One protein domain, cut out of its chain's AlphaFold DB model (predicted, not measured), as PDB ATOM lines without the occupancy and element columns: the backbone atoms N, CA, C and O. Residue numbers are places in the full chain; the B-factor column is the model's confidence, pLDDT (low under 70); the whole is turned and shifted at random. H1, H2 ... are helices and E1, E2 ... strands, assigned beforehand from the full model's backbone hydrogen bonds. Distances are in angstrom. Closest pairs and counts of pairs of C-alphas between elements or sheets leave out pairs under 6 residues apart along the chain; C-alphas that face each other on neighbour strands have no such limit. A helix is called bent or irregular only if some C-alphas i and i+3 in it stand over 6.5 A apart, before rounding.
ATOM      1  N   LEU A  12     166.913 201.428 177.648       95.75
ATOM      2  CA  LEU A  12     167.573 201.739 178.911       95.75
ATOM      3  C   LEU A  12     168.625 200.670 179.189       95.75
ATOM      4  O   LEU A  12     168.321 199.480 179.196       95.75
ATOM      5  N   SER A  13     169.865 201.088 179.427       96.25
ATOM      6  CA  SER A  13     170.935 200.199 179.874       96.25
ATOM      7  C   SER A  13     171.410 200.621 181.265       96.25
ATOM      8  O   SER A  13     172.164 201.597 181.386       96.25
ATOM      9  N   PRO A  14     171.002 199.896 182.324       95.75
ATOM     10  CA  PRO A  14     171.469 200.152 183.685       95.75
ATOM     11  C   PRO A  14     172.933 199.732 183.902       95.75
ATOM     12  O   PRO A  14     173.558 200.140 184.876       95.75
ATOM     13  N   GLY A  15     173.512 198.960 182.977       94.88
ATOM     14  CA  GLY A  15     174.814 198.321 183.165       94.88
ATOM     15  C   GLY A  15     174.718 197.104 184.085       94.88
ATOM     16  O   GLY A  15     173.673 196.463 184.170       94.88
ATOM     17  N   MET A  16     175.821 196.771 184.759       96.00
ATOM     18  CA  MET A  16     175.813 195.732 185.790       96.00
ATOM     19  C   MET A  16     175.199 196.299 187.073       96.00
ATOM     20  O   MET A  16     175.658 197.319 187.584       96.00
ATOM     21  N   VAL A  17     174.181 195.624 187.594       97.38
ATOM     22  CA  VAL A  17     173.487 196.001 188.831       97.38
ATOM     23  C   VAL A  17     173.565 194.834 189.798       97.38
ATOM     24  O   VAL A  17     173.360 193.699 189.373       97.38
ATOM     25  N   THR A  18     173.852 195.087 191.074       96.62
ATOM     26  CA  THR A  18     173.966 194.055 192.120       96.62
ATOM     27  C   THR A  18     172.598 193.475 192.503       96.62
ATOM     28  O   THR A  18     172.108 193.684 193.608       96.62
ATOM     29  N   THR A  19     171.950 192.794 191.562       96.44
ATOM     30  CA  THR A  19     170.694 192.067 191.758       96.44
ATOM     31  C   THR A  19     170.966 190.633 192.181       96.44
ATOM     32  O   THR A  19     172.039 190.099 191.901       96.44
ATOM     33  N   ASP A  20     169.966 189.968 192.754       95.69
ATOM     34  CA  ASP A  20     170.069 188.551 193.121       95.69
ATOM     35  C   ASP A  20     170.484 187.676 191.931       95.69
ATOM     36  O   ASP A  20     171.326 186.793 192.076       95.69
ATOM     37  N   LEU A  21     169.981 187.988 190.730       95.06
ATOM     38  CA  LEU A  21     170.345 187.297 189.492       95.06
ATOM     39  C   LEU A  21     171.822 187.485 189.113       95.06
ATOM     40  O   LEU A  21     172.462 186.551 188.635       95.06
ATOM     41  N   LEU A  22     172.376 188.689 189.291       95.25
ATOM     42  CA  LEU A  22     173.798 188.906 189.024       95.25
ATOM     43  C   LEU A  22     174.653 188.192 190.076       95.25
ATOM     44  O   LEU A  22     175.648 187.546 189.744       95.25
ATOM     45  N   MET A  23     174.259 188.313 191.343       94.81
ATOM     46  CA  MET A  23     175.015 187.795 192.478       94.81
ATOM     47  C   MET A  23     174.994 186.264 192.531       94.81
ATOM     48  O   MET A  23     176.002 185.666 192.903       94.81
ATOM     49  N   SER A  24     173.925 185.607 192.062       94.62
ATOM     50  CA  SER A  24     173.882 184.143 191.934       94.62
ATOM     51  C   SER A  24     174.937 183.595 190.964       94.62
ATOM     52  O   SER A  24     175.307 182.427 191.048       94.62
ATOM     53  N   GLY A  25     175.440 184.430 190.049       90.81
ATOM     54  CA  GLY A  25     176.520 184.096 189.118       90.81
ATOM     55  C   GLY A  25     177.936 184.378 189.638       90.81
ATOM     56  O   GLY A  25     178.902 184.140 188.913       90.81
ATOM     57  N   ALA A  26     178.103 184.879 190.868       92.81
ATOM     58  CA  ALA A  26     179.395 185.287 191.433       92.81
ATOM     59  C   ALA A  26     180.274 184.106 191.910       92.81
ATOM     60  O   ALA A  26     180.902 184.158 192.967       92.81
ATOM     61  N   THR A  27     180.321 183.022 191.135       94.00
ATOM     62  CA  THR A  27     180.955 181.750 191.518       94.00
ATOM     63  C   THR A  27     182.414 181.632 191.082       94.00
ATOM     64  O   THR A  27     183.162 180.842 191.651       94.00
ATOM     65  N   THR A  28     182.851 182.425 190.101       95.25
ATOM     66  CA  THR A  28     184.222 182.385 189.566       95.25
ATOM     67  C   THR A  28     185.026 183.619 189.965       95.25
ATOM     68  O   THR A  28     184.472 184.704 190.161       95.25
ATOM     69  N   LYS A  29     186.357 183.488 190.031       95.12
ATOM     70  CA  LYS A  29     187.269 184.605 190.334       95.12
ATOM     71  C   LYS A  29     187.077 185.783 189.372       95.12
ATOM     72  O   LYS A  29     187.052 186.939 189.788       95.12
ATOM     73  N   GLN A  30     186.890 185.486 188.089       94.56
ATOM     74  CA  GLN A  30     186.659 186.471 187.039       94.56
ATOM     75  C   GLN A  30     185.309 187.175 187.224       94.56
ATOM     76  O   GLN A  30     185.248 188.399 187.120       94.56
ATOM     77  N   ALA A  31     184.240 186.436 187.549       94.50
ATOM     78  CA  ALA A  31     182.932 187.032 187.816       94.50
ATOM     79  C   ALA A  31     182.992 187.989 189.014       94.50
ATOM     80  O   ALA A  31     182.583 189.144 188.893       94.50
ATOM     81  N   LYS A  32     183.581 187.551 190.135       96.06
ATOM     82  CA  LYS A  32     183.777 188.378 191.338       96.06
ATOM     83  C   LYS A  32     184.540 189.671 191.023       96.06
ATOM     84  O   LYS A  32     184.102 190.754 191.411       96.06
ATOM     85  N   PHE A  33     185.627 189.569 190.253       95.56
ATOM     86  CA  PHE A  33     186.413 190.718 189.795       95.56
ATOM     87  C   PHE A  33     185.554 191.729 189.020       95.56
ATOM     88  O   PHE A  33     185.504 192.905 189.385       95.56
ATOM     89  N   PHE A  34     184.832 191.290 187.984       95.56
ATOM     90  CA  PHE A  34     184.018 192.202 187.175       95.56
ATOM     91  C   PHE A  34     182.822 192.775 187.939       95.56
ATOM     92  O   PHE A  34     182.530 193.961 187.780       95.56
ATOM     93  N   ILE A  35     182.173 191.990 188.804       96.31
ATOM     94  CA  ILE A  35     181.078 192.464 189.664       96.31
ATOM     95  C   ILE A  35     181.562 193.617 190.548       96.31
ATOM     96  O   ILE A  35     180.964 194.691 190.540       96.31
ATOM     97  N   ASN A  36     182.688 193.458 191.243       96.50
ATOM     98  CA  ASN A  36     183.214 194.499 192.132       96.50
ATOM     99  C   ASN A  36     183.573 195.807 191.403       96.50
ATOM    100  O   ASN A  36     183.351 196.915 191.914       96.50
ATOM    101  N   ILE A  37     184.106 195.699 190.186       96.44
ATOM    102  CA  ILE A  37     184.576 196.847 189.400       96.44
ATOM    103  C   ILE A  37     183.420 197.573 188.720       96.44
ATOM    104  O   ILE A  37     183.351 198.804 188.755       96.44
ATOM    105  N   LEU A  38     182.544 196.821 188.058       96.56
ATOM    106  CA  LEU A  38     181.583 197.371 187.109       96.56
ATOM    107  C   LEU A  38     180.193 197.537 187.706       96.56
ATOM    108  O   LEU A  38     179.522 198.501 187.331       96.56
ATOM    109  N   ALA A  39     179.778 196.649 188.615       97.00
ATOM    110  CA  ALA A  39     178.428 196.690 189.151       97.00
ATOM    111  C   ALA A  39     178.208 197.909 190.049       97.00
ATOM    112  O   ALA A  39     179.135 198.416 190.682       97.00
ATOM    113  N   GLU A  40     176.975 198.388 190.111       97.56
ATOM    114  CA  GLU A  40     176.527 199.322 191.142       97.56
ATOM    115  C   GLU A  40     175.243 198.834 191.797       97.56
ATOM    116  O   GLU A  40     174.581 197.925 191.291       97.56
ATOM    117  N   THR A  41     174.911 199.434 192.936       97.06
ATOM    118  CA  THR A  41     173.652 199.146 193.613       97.06
ATOM    119  C   THR A  41     172.468 199.658 192.788       97.06
ATOM    120  O   THR A  41     172.616 200.634 192.042       97.06
ATOM    121  N   PRO A  42     171.287 199.028 192.915       97.19
ATOM    122  CA  PRO A  42     170.067 199.497 192.267       97.19
ATOM    123  C   PRO A  42     169.782 200.981 192.522       97.19
ATOM    124  O   PRO A  42     169.476 201.694 191.572       97.19
ATOM    125  N   ASP A  43     169.976 201.451 193.758       97.88
ATOM    126  CA  ASP A  43     169.721 202.844 194.149       97.88
ATOM    127  C   ASP A  43     170.588 203.827 193.354       97.88
ATOM    128  O   ASP A  43     170.075 204.743 192.722       97.88
ATOM    129  N   VAL A  44     171.897 203.570 193.264       97.44
ATOM    130  CA  VAL A  44     172.840 204.430 192.524       97.44
ATOM    131  C   VAL A  44     172.498 204.491 191.035       97.44
ATOM    132  O   VAL A  44     172.689 205.514 190.373       97.44
ATOM    133  N   VAL A  45     172.026 203.380 190.470       97.56
ATOM    134  CA  VAL A  45     171.626 203.331 189.063       97.56
ATOM    135  C   VAL A  45     170.282 204.029 188.854       97.56
ATOM    136  O   VAL A  45     170.119 204.728 187.852       97.56
ATOM    137  N   ALA A  46     169.345 203.890 189.793       97.38
ATOM    138  CA  ALA A  46     168.050 204.561 189.770       97.38
ATOM    139  C   ALA A  46     168.194 206.084 189.892       97.38
ATOM    140  O   ALA A  46     167.568 206.802 189.112       97.38
ATOM    141  N   ASP A  47     169.084 206.566 190.762       98.19
ATOM    142  CA  ASP A  47     169.401 207.991 190.925       98.19
ATOM    143  C   ASP A  47     169.853 208.641 189.612       98.19
ATOM    144  O   ASP A  47     169.595 209.818 189.364       98.19
ATOM    145  N   TYR A  48     170.492 207.870 188.729       97.31
ATOM    146  CA  TYR A  48     170.821 208.323 187.383       97.31
ATOM    147  C   TYR A  48     169.660 208.126 186.402       97.31
ATOM    148  O   TYR A  48     169.275 209.061 185.707       97.31
ATOM    149  N   LEU A  49     169.102 206.918 186.290       97.06
ATOM    150  CA  LEU A  49     168.137 206.609 185.232       97.06
ATOM    151  C   LEU A  49     166.804 207.336 185.412       97.06
ATOM    152  O   LEU A  49     166.262 207.841 184.433       97.06
ATOM    153  N   VAL A  50     166.271 207.400 186.633       96.69
ATOM    154  CA  VAL A  50     164.919 207.915 186.884       96.69
ATOM    155  C   VAL A  50     164.783 209.385 186.467       96.69
ATOM    156  O   VAL A  50     163.848 209.676 185.716       96.69
ATOM    157  N   PRO A  51     165.687 210.313 186.843       96.31
ATOM    158  CA  PRO A  51     165.610 211.694 186.365       96.31
ATOM    159  C   PRO A  51     165.722 211.802 184.839       96.31
ATOM    160  O   PRO A  51     164.894 212.464 184.221       96.31
ATOM    161  N   ASN A  52     166.671 211.083 184.223       94.56
ATOM    162  CA  ASN A  52     166.887 211.106 182.770       94.56
ATOM    163  C   ASN A  52     165.667 210.582 181.987       94.56
ATOM    164  O   ASN A  52     165.352 211.082 180.911       94.56
ATOM    165  N   ILE A  53     164.950 209.589 182.523       94.19
ATOM    166  CA  ILE A  53     163.699 209.089 181.932       94.19
ATOM    167  C   ILE A  53     162.589 210.135 182.060       94.19
ATOM    168  O   ILE A  53     161.859 210.382 181.102       94.19
ATOM    169  N   ARG A  54     162.456 210.761 183.237       93.56
ATOM    170  CA  ARG A  54     161.409 211.761 183.513       93.56
ATOM    171  C   ARG A  54     161.595 213.059 182.725       93.56
ATOM    172  O   ARG A  54     160.611 213.766 182.515       93.56
ATOM    173  N   GLU A  55     162.811 213.338 182.264       92.62
ATOM    174  CA  GLU A  55     163.141 214.490 181.418       92.62
ATOM    175  C   GLU A  55     162.591 214.367 179.979       92.62
ATOM    176  O   GLU A  55     162.252 215.355 179.328       92.62
ATOM    177  N   ILE A  56     162.443 213.142 179.464       90.44
ATOM    178  CA  ILE A  56     161.964 212.895 178.095       90.44
ATOM    179  C   ILE A  56     160.562 213.486 177.841       90.44
ATOM    180  O   ILE A  56     160.417 214.259 176.887       90.44
ATOM    181  N   PRO A  57     159.523 213.161 178.643       86.19
ATOM    182  CA  PRO A  57     158.183 213.693 178.411       86.19
ATOM    183  C   PRO A  57     158.083 215.192 178.707       86.19
ATOM    184  O   PRO A  57     157.277 215.875 178.078       86.19
ATOM    185  N   THR A  58     158.905 215.727 179.618       86.31
ATOM    186  CA  THR A  58     158.942 217.172 179.908       86.31
ATOM    187  C   THR A  58     159.455 217.969 178.713       86.31
ATOM    188  O   THR A  58     158.933 219.044 178.432       86.31
ATOM    189  N   ASN A  59     160.388 217.404 177.948       83.25
ATOM    190  CA  ASN A  59     160.894 217.993 176.708       83.25
ATOM    191  C   ASN A  59     159.990 217.735 175.481       83.25
ATOM    192  O   ASN A  59     160.373 218.089 174.367       83.25
ATOM    193  N   GLN A  60     158.820 217.096 175.655       75.88
ATOM    194  CA  GLN A  60     157.881 216.710 174.583       75.88
ATOM    195  C   GLN A  60     158.551 215.963 173.411       75.88
ATOM    196  O   GLN A  60     158.118 216.035 172.258       75.88
ATOM    197  N   SER A  61     159.637 215.236 173.688       76.81
ATOM    198  CA  SER A  61     160.411 214.566 172.648       76.81
ATOM    199  C   SER A  61     159.751 213.252 172.243       76.81
ATOM    200  O   SER A  61     159.745 212.292 173.007       76.81
ATOM    201  N   MET A  62     159.300 213.175 170.989       83.69
ATOM    202  CA  MET A  62     158.802 211.934 170.378       83.69
ATOM    203  C   MET A  62     159.913 211.050 169.780       83.69
ATOM    204  O   MET A  62     159.643 210.073 169.082       83.69
ATOM    205  N   LYS A  63     161.185 211.397 170.009       87.56
ATOM    206  CA  LYS A  63     162.328 210.652 169.471       87.56
ATOM    207  C   LYS A  63     162.666 209.455 170.367       87.56
ATOM    208  O   LYS A  63     162.821 209.653 171.574       87.56
ATOM    209  N   PRO A  64     162.868 208.250 169.803       89.94
ATOM    210  CA  PRO A  64     163.460 207.137 170.535       89.94
ATOM    211  C   PRO A  64     164.818 207.540 171.113       89.94
ATOM    212  O   PRO A  64     165.639 208.154 170.427       89.94
ATOM    213  N   THR A  65     165.070 207.187 172.369       92.12
ATOM    214  CA  THR A  65     166.331 207.501 173.055       92.12
ATOM    215  C   THR A  65     166.962 206.245 173.628       92.12
ATOM    216  O   THR A  65     166.283 205.251 173.896       92.12
ATOM    217  N   TYR A  66     168.281 206.294 173.812       94.69
ATOM    218  CA  TYR A  66     169.030 205.245 174.485       94.69
ATOM    219  C   TYR A  66     169.801 205.826 175.673       94.69
ATOM    220  O   TYR A  66     170.839 206.463 175.495       94.69
ATOM    221  N   ILE A  67     169.303 205.591 176.888       95.00
ATOM    222  CA  ILE A  67     169.927 206.061 178.132       95.00
ATOM    223  C   ILE A  67     170.837 204.961 178.685       95.00
ATOM    224  O   ILE A  67     170.420 203.811 178.830       95.00
ATOM    225  N   ARG A  68     172.094 205.300 178.993       96.62
ATOM    226  CA  ARG A  68     173.126 204.331 179.399       96.62
ATOM    227  C   ARG A  68     173.860 204.802 180.648       96.62
ATOM    228  O   ARG A  68     174.641 205.745 180.577       96.62
ATOM    229  N   PHE A  69     173.684 204.099 181.764       96.38
ATOM    230  CA  PHE A  69     174.405 204.403 183.006       96.38
ATOM    231  C   PHE A  69     175.893 204.031 182.932       96.38
ATOM    232  O   PHE A  69     176.770 204.780 183.385       96.38
ATOM    233  N   LEU A  70     176.186 202.849 182.382       93.12
ATOM    234  CA  LEU A  70     177.540 202.332 182.213       93.12
ATOM    235  C   LEU A  70     177.946 202.434 180.740       93.12
ATOM    236  O   LEU A  70     177.600 201.596 179.907       93.12
ATOM    237  N   THR A  71     178.673 203.499 180.411       93.50
ATOM    238  CA  THR A  71     179.253 203.699 179.079       93.50
ATOM    239  C   THR A  71     180.576 202.945 178.942       93.50
ATOM    240  O   THR A  71     181.205 202.599 179.943       93.50
ATOM    241  N   GLY A  72     181.035 202.726 177.705       92.56
ATOM    242  CA  GLY A  72     182.338 202.097 177.454       92.56
ATOM    243  C   GLY A  72     183.477 202.845 178.150       92.56
ATOM    244  O   GLY A  72     184.254 202.241 178.880       92.56
ATOM    245  N   LEU A  73     183.506 204.178 178.044       94.19
ATOM    246  CA  LEU A  73     184.496 205.020 178.724       94.19
ATOM    247  C   LEU A  73     184.467 204.849 180.257       94.19
ATOM    248  O   LEU A  73     185.515 204.732 180.896       94.19
ATOM    249  N   LYS A  74     183.270 204.780 180.856       93.25
ATOM    250  CA  LYS A  74     183.099 204.542 182.300       93.25
ATOM    251  C   LYS A  74     183.555 203.133 182.700       93.25
ATOM    252  O   LYS A  74     184.136 202.960 183.765       93.25
ATOM    253  N   ALA A  75     183.333 202.132 181.851       95.25
ATOM    254  CA  ALA A  75     183.808 200.772 182.087       95.25
ATOM    255  C   ALA A  75     185.343 200.684 182.015       95.25
ATOM    256  O   ALA A  75     185.966 200.194 182.955       95.25
ATOM    257  N   TYR A  76     185.962 201.224 180.959       95.81
ATOM    258  CA  TYR A  76     187.420 201.213 180.799       95.81
ATOM    259  C   TYR A  76     188.133 201.974 181.917       95.81
ATOM    260  O   TYR A  76     189.095 201.460 182.481       95.81
ATOM    261  N   SER A  77     187.633 203.152 182.301       95.50
ATOM    262  CA  SER A  77     188.203 203.919 183.420       95.50
ATOM    263  C   SER A  77     188.115 203.172 184.755       95.50
ATOM    264  O   SER A  77     189.079 203.179 185.519       95.50
ATOM    265  N   ARG A  78     187.010 202.461 185.029       94.88
ATOM    266  CA  ARG A  78     186.869 201.615 186.231       94.88
ATOM    267  C   ARG A  78     187.843 200.439 186.230       94.88
ATOM    268  O   ARG A  78     188.471 200.181 187.254       94.88
ATOM    269  N   ILE A  79     187.998 199.754 185.095       95.44
ATOM    270  CA  ILE A  79     188.948 198.640 184.952       95.44
ATOM    271  C   ILE A  79     190.385 199.141 185.125       95.44
ATOM    272  O   ILE A  79     191.144 198.567 185.900       95.44
ATOM    273  N   PHE A  80     190.746 200.244 184.469       95.50
ATOM    274  CA  PHE A  80     192.062 200.855 184.624       95.50
ATOM    275  C   PHE A  80     192.331 201.255 186.079       95.50
ATOM    276  O   PHE A  80     193.375 200.918 186.624       95.50
ATOM    277  N   SER A  81     191.365 201.899 186.742       95.19
ATOM    278  CA  SER A  81     191.485 202.288 188.150       95.19
ATOM    279  C   SER A  81     191.692 201.081 189.073       95.19
ATOM    280  O   SER A  81     192.495 201.148 190.007       95.19
ATOM    281  N   ARG A  82     191.038 199.948 188.782       93.44
ATOM    282  CA  ARG A  82     191.283 198.688 189.492       93.44
ATOM    283  C   ARG A  82     192.720 198.202 189.308       93.44
ATOM    284  O   ARG A  82     193.335 197.812 190.295       93.44
ATOM    285  N   ILE A  83     193.237 198.203 188.079       94.19
ATOM    286  CA  ILE A  83     194.576 197.684 187.759       94.19
ATOM    287  C   ILE A  83     195.673 198.593 188.330       94.19
ATOM    288  O   ILE A  83     196.618 198.097 188.931       94.19
ATOM    289  N   ALA A  84     195.535 199.911 188.177       94.56
ATOM    290  CA  ALA A  84     196.554 200.879 188.576       94.56
ATOM    291  C   ALA A  84     196.554 201.179 190.085       94.56
ATOM    292  O   ALA A  84     197.616 201.367 190.670       94.56
ATOM    293  N   PHE A  85     195.376 201.225 190.719       94.94
ATOM    294  CA  PHE A  85     195.225 201.711 192.099       94.94
ATOM    295  C   PHE A  85     194.549 200.712 193.041       94.94
ATOM    296  O   PHE A  85     194.295 201.025 194.201       94.94
ATOM    297  N   GLY A  86     194.188 199.518 192.562       91.44
ATOM    298  CA  GLY A  86     193.492 198.523 193.376       91.44
ATOM    299  C   GLY A  86     192.056 198.907 193.759       91.44
ATOM    300  O   GLY A  86     191.446 198.202 194.563       91.44
TER     301      GLY A  86
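What this domain is: This is residues 12 to 86 of the 96 residues of an uncharacterized protein of Aegilops tauschii subsp. strangulata (UniProt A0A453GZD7). The model is an elongated, loose assembly of two parts: at one end the long helix H3, with the strand E1 folded back beside it, and at the other end the helices H2 and H4, where H2 meets H4 near its last residues, at Ile 37, at a steep tilt, with the short helix H1 near H2. The turn from H3 back to E1 sticks out at residues 57 to 63, and the first printed residues, 12 to 13, pair with E1. The printed part has 75 residues with four named helices and one named strand, in the order H1, H2, H3, E1, H4, and its class is mostly helix. It is loose, with a radius of gyration of the C-alphas of 14.9 A, and spans 46 by 28 by 18 A.

Where its parts are: The printed part begins at Leu 12, whose C-alpha is at (167.573, 201.739, 178.911). H1 holds residues 20 to 23 and measures 5.0 A from first to last C-alpha. H2, residues 29 to 38, measures 14.3 A. H3, residues 42 to 58, is the longest helix by residues at 17 residues and measures 24.3 A, from C-alpha 42 at (170.067, 199.497, 192.267) to C-alpha 58 at (158.942, 217.172, 179.908). E1, residues 66 to 68, measures 6.5 A. H4, residues 72 to 85, measures 19.5 A and ends with C-alpha 85 at (195.225, 201.711, 192.099).

How they stand to each other: Residues 12 to 13 pair with residues 67 to 68 of E1, parallel, and E1 pairs with no named strand. H1 and H2 are near each other, with 5 pairs of C-alphas within 10 A. H2 and H4 touch, the C-alphas of Ile 37 and Arg 78 being their closest at 6.2 A. Their lines stand at a steep tilt of 65 degrees, opposite ways. H3 has a kink of 27 degrees near residue 49; it is neither bent nor irregular, but only just: C-alphas 54 and 57 are 6.3 A apart. The closest C-alphas of H3 and E1, those of Leu 49 and Ile 67, are 7.3 A apart. H3 and H4 are apart, as are H1 and H4. In H2 and H4 every O i to N i+4 pair is within hydrogen-bond range, in H3 7 of 13 are, and H1 is too short for such a pair.

The domain as a whole: The two C-alphas farthest apart are those of Lys 29 and Gln 60, at 46.3 A. Residues 57 to 63 stand free. The links H1 to H2, H2 to H3 and E1 to H4 are tight; H3 to E1 is a short link of 7 residues, and there is no long link. The printed part has no cut, its mean pLDDT is 94.0, and no printed residue is under 70.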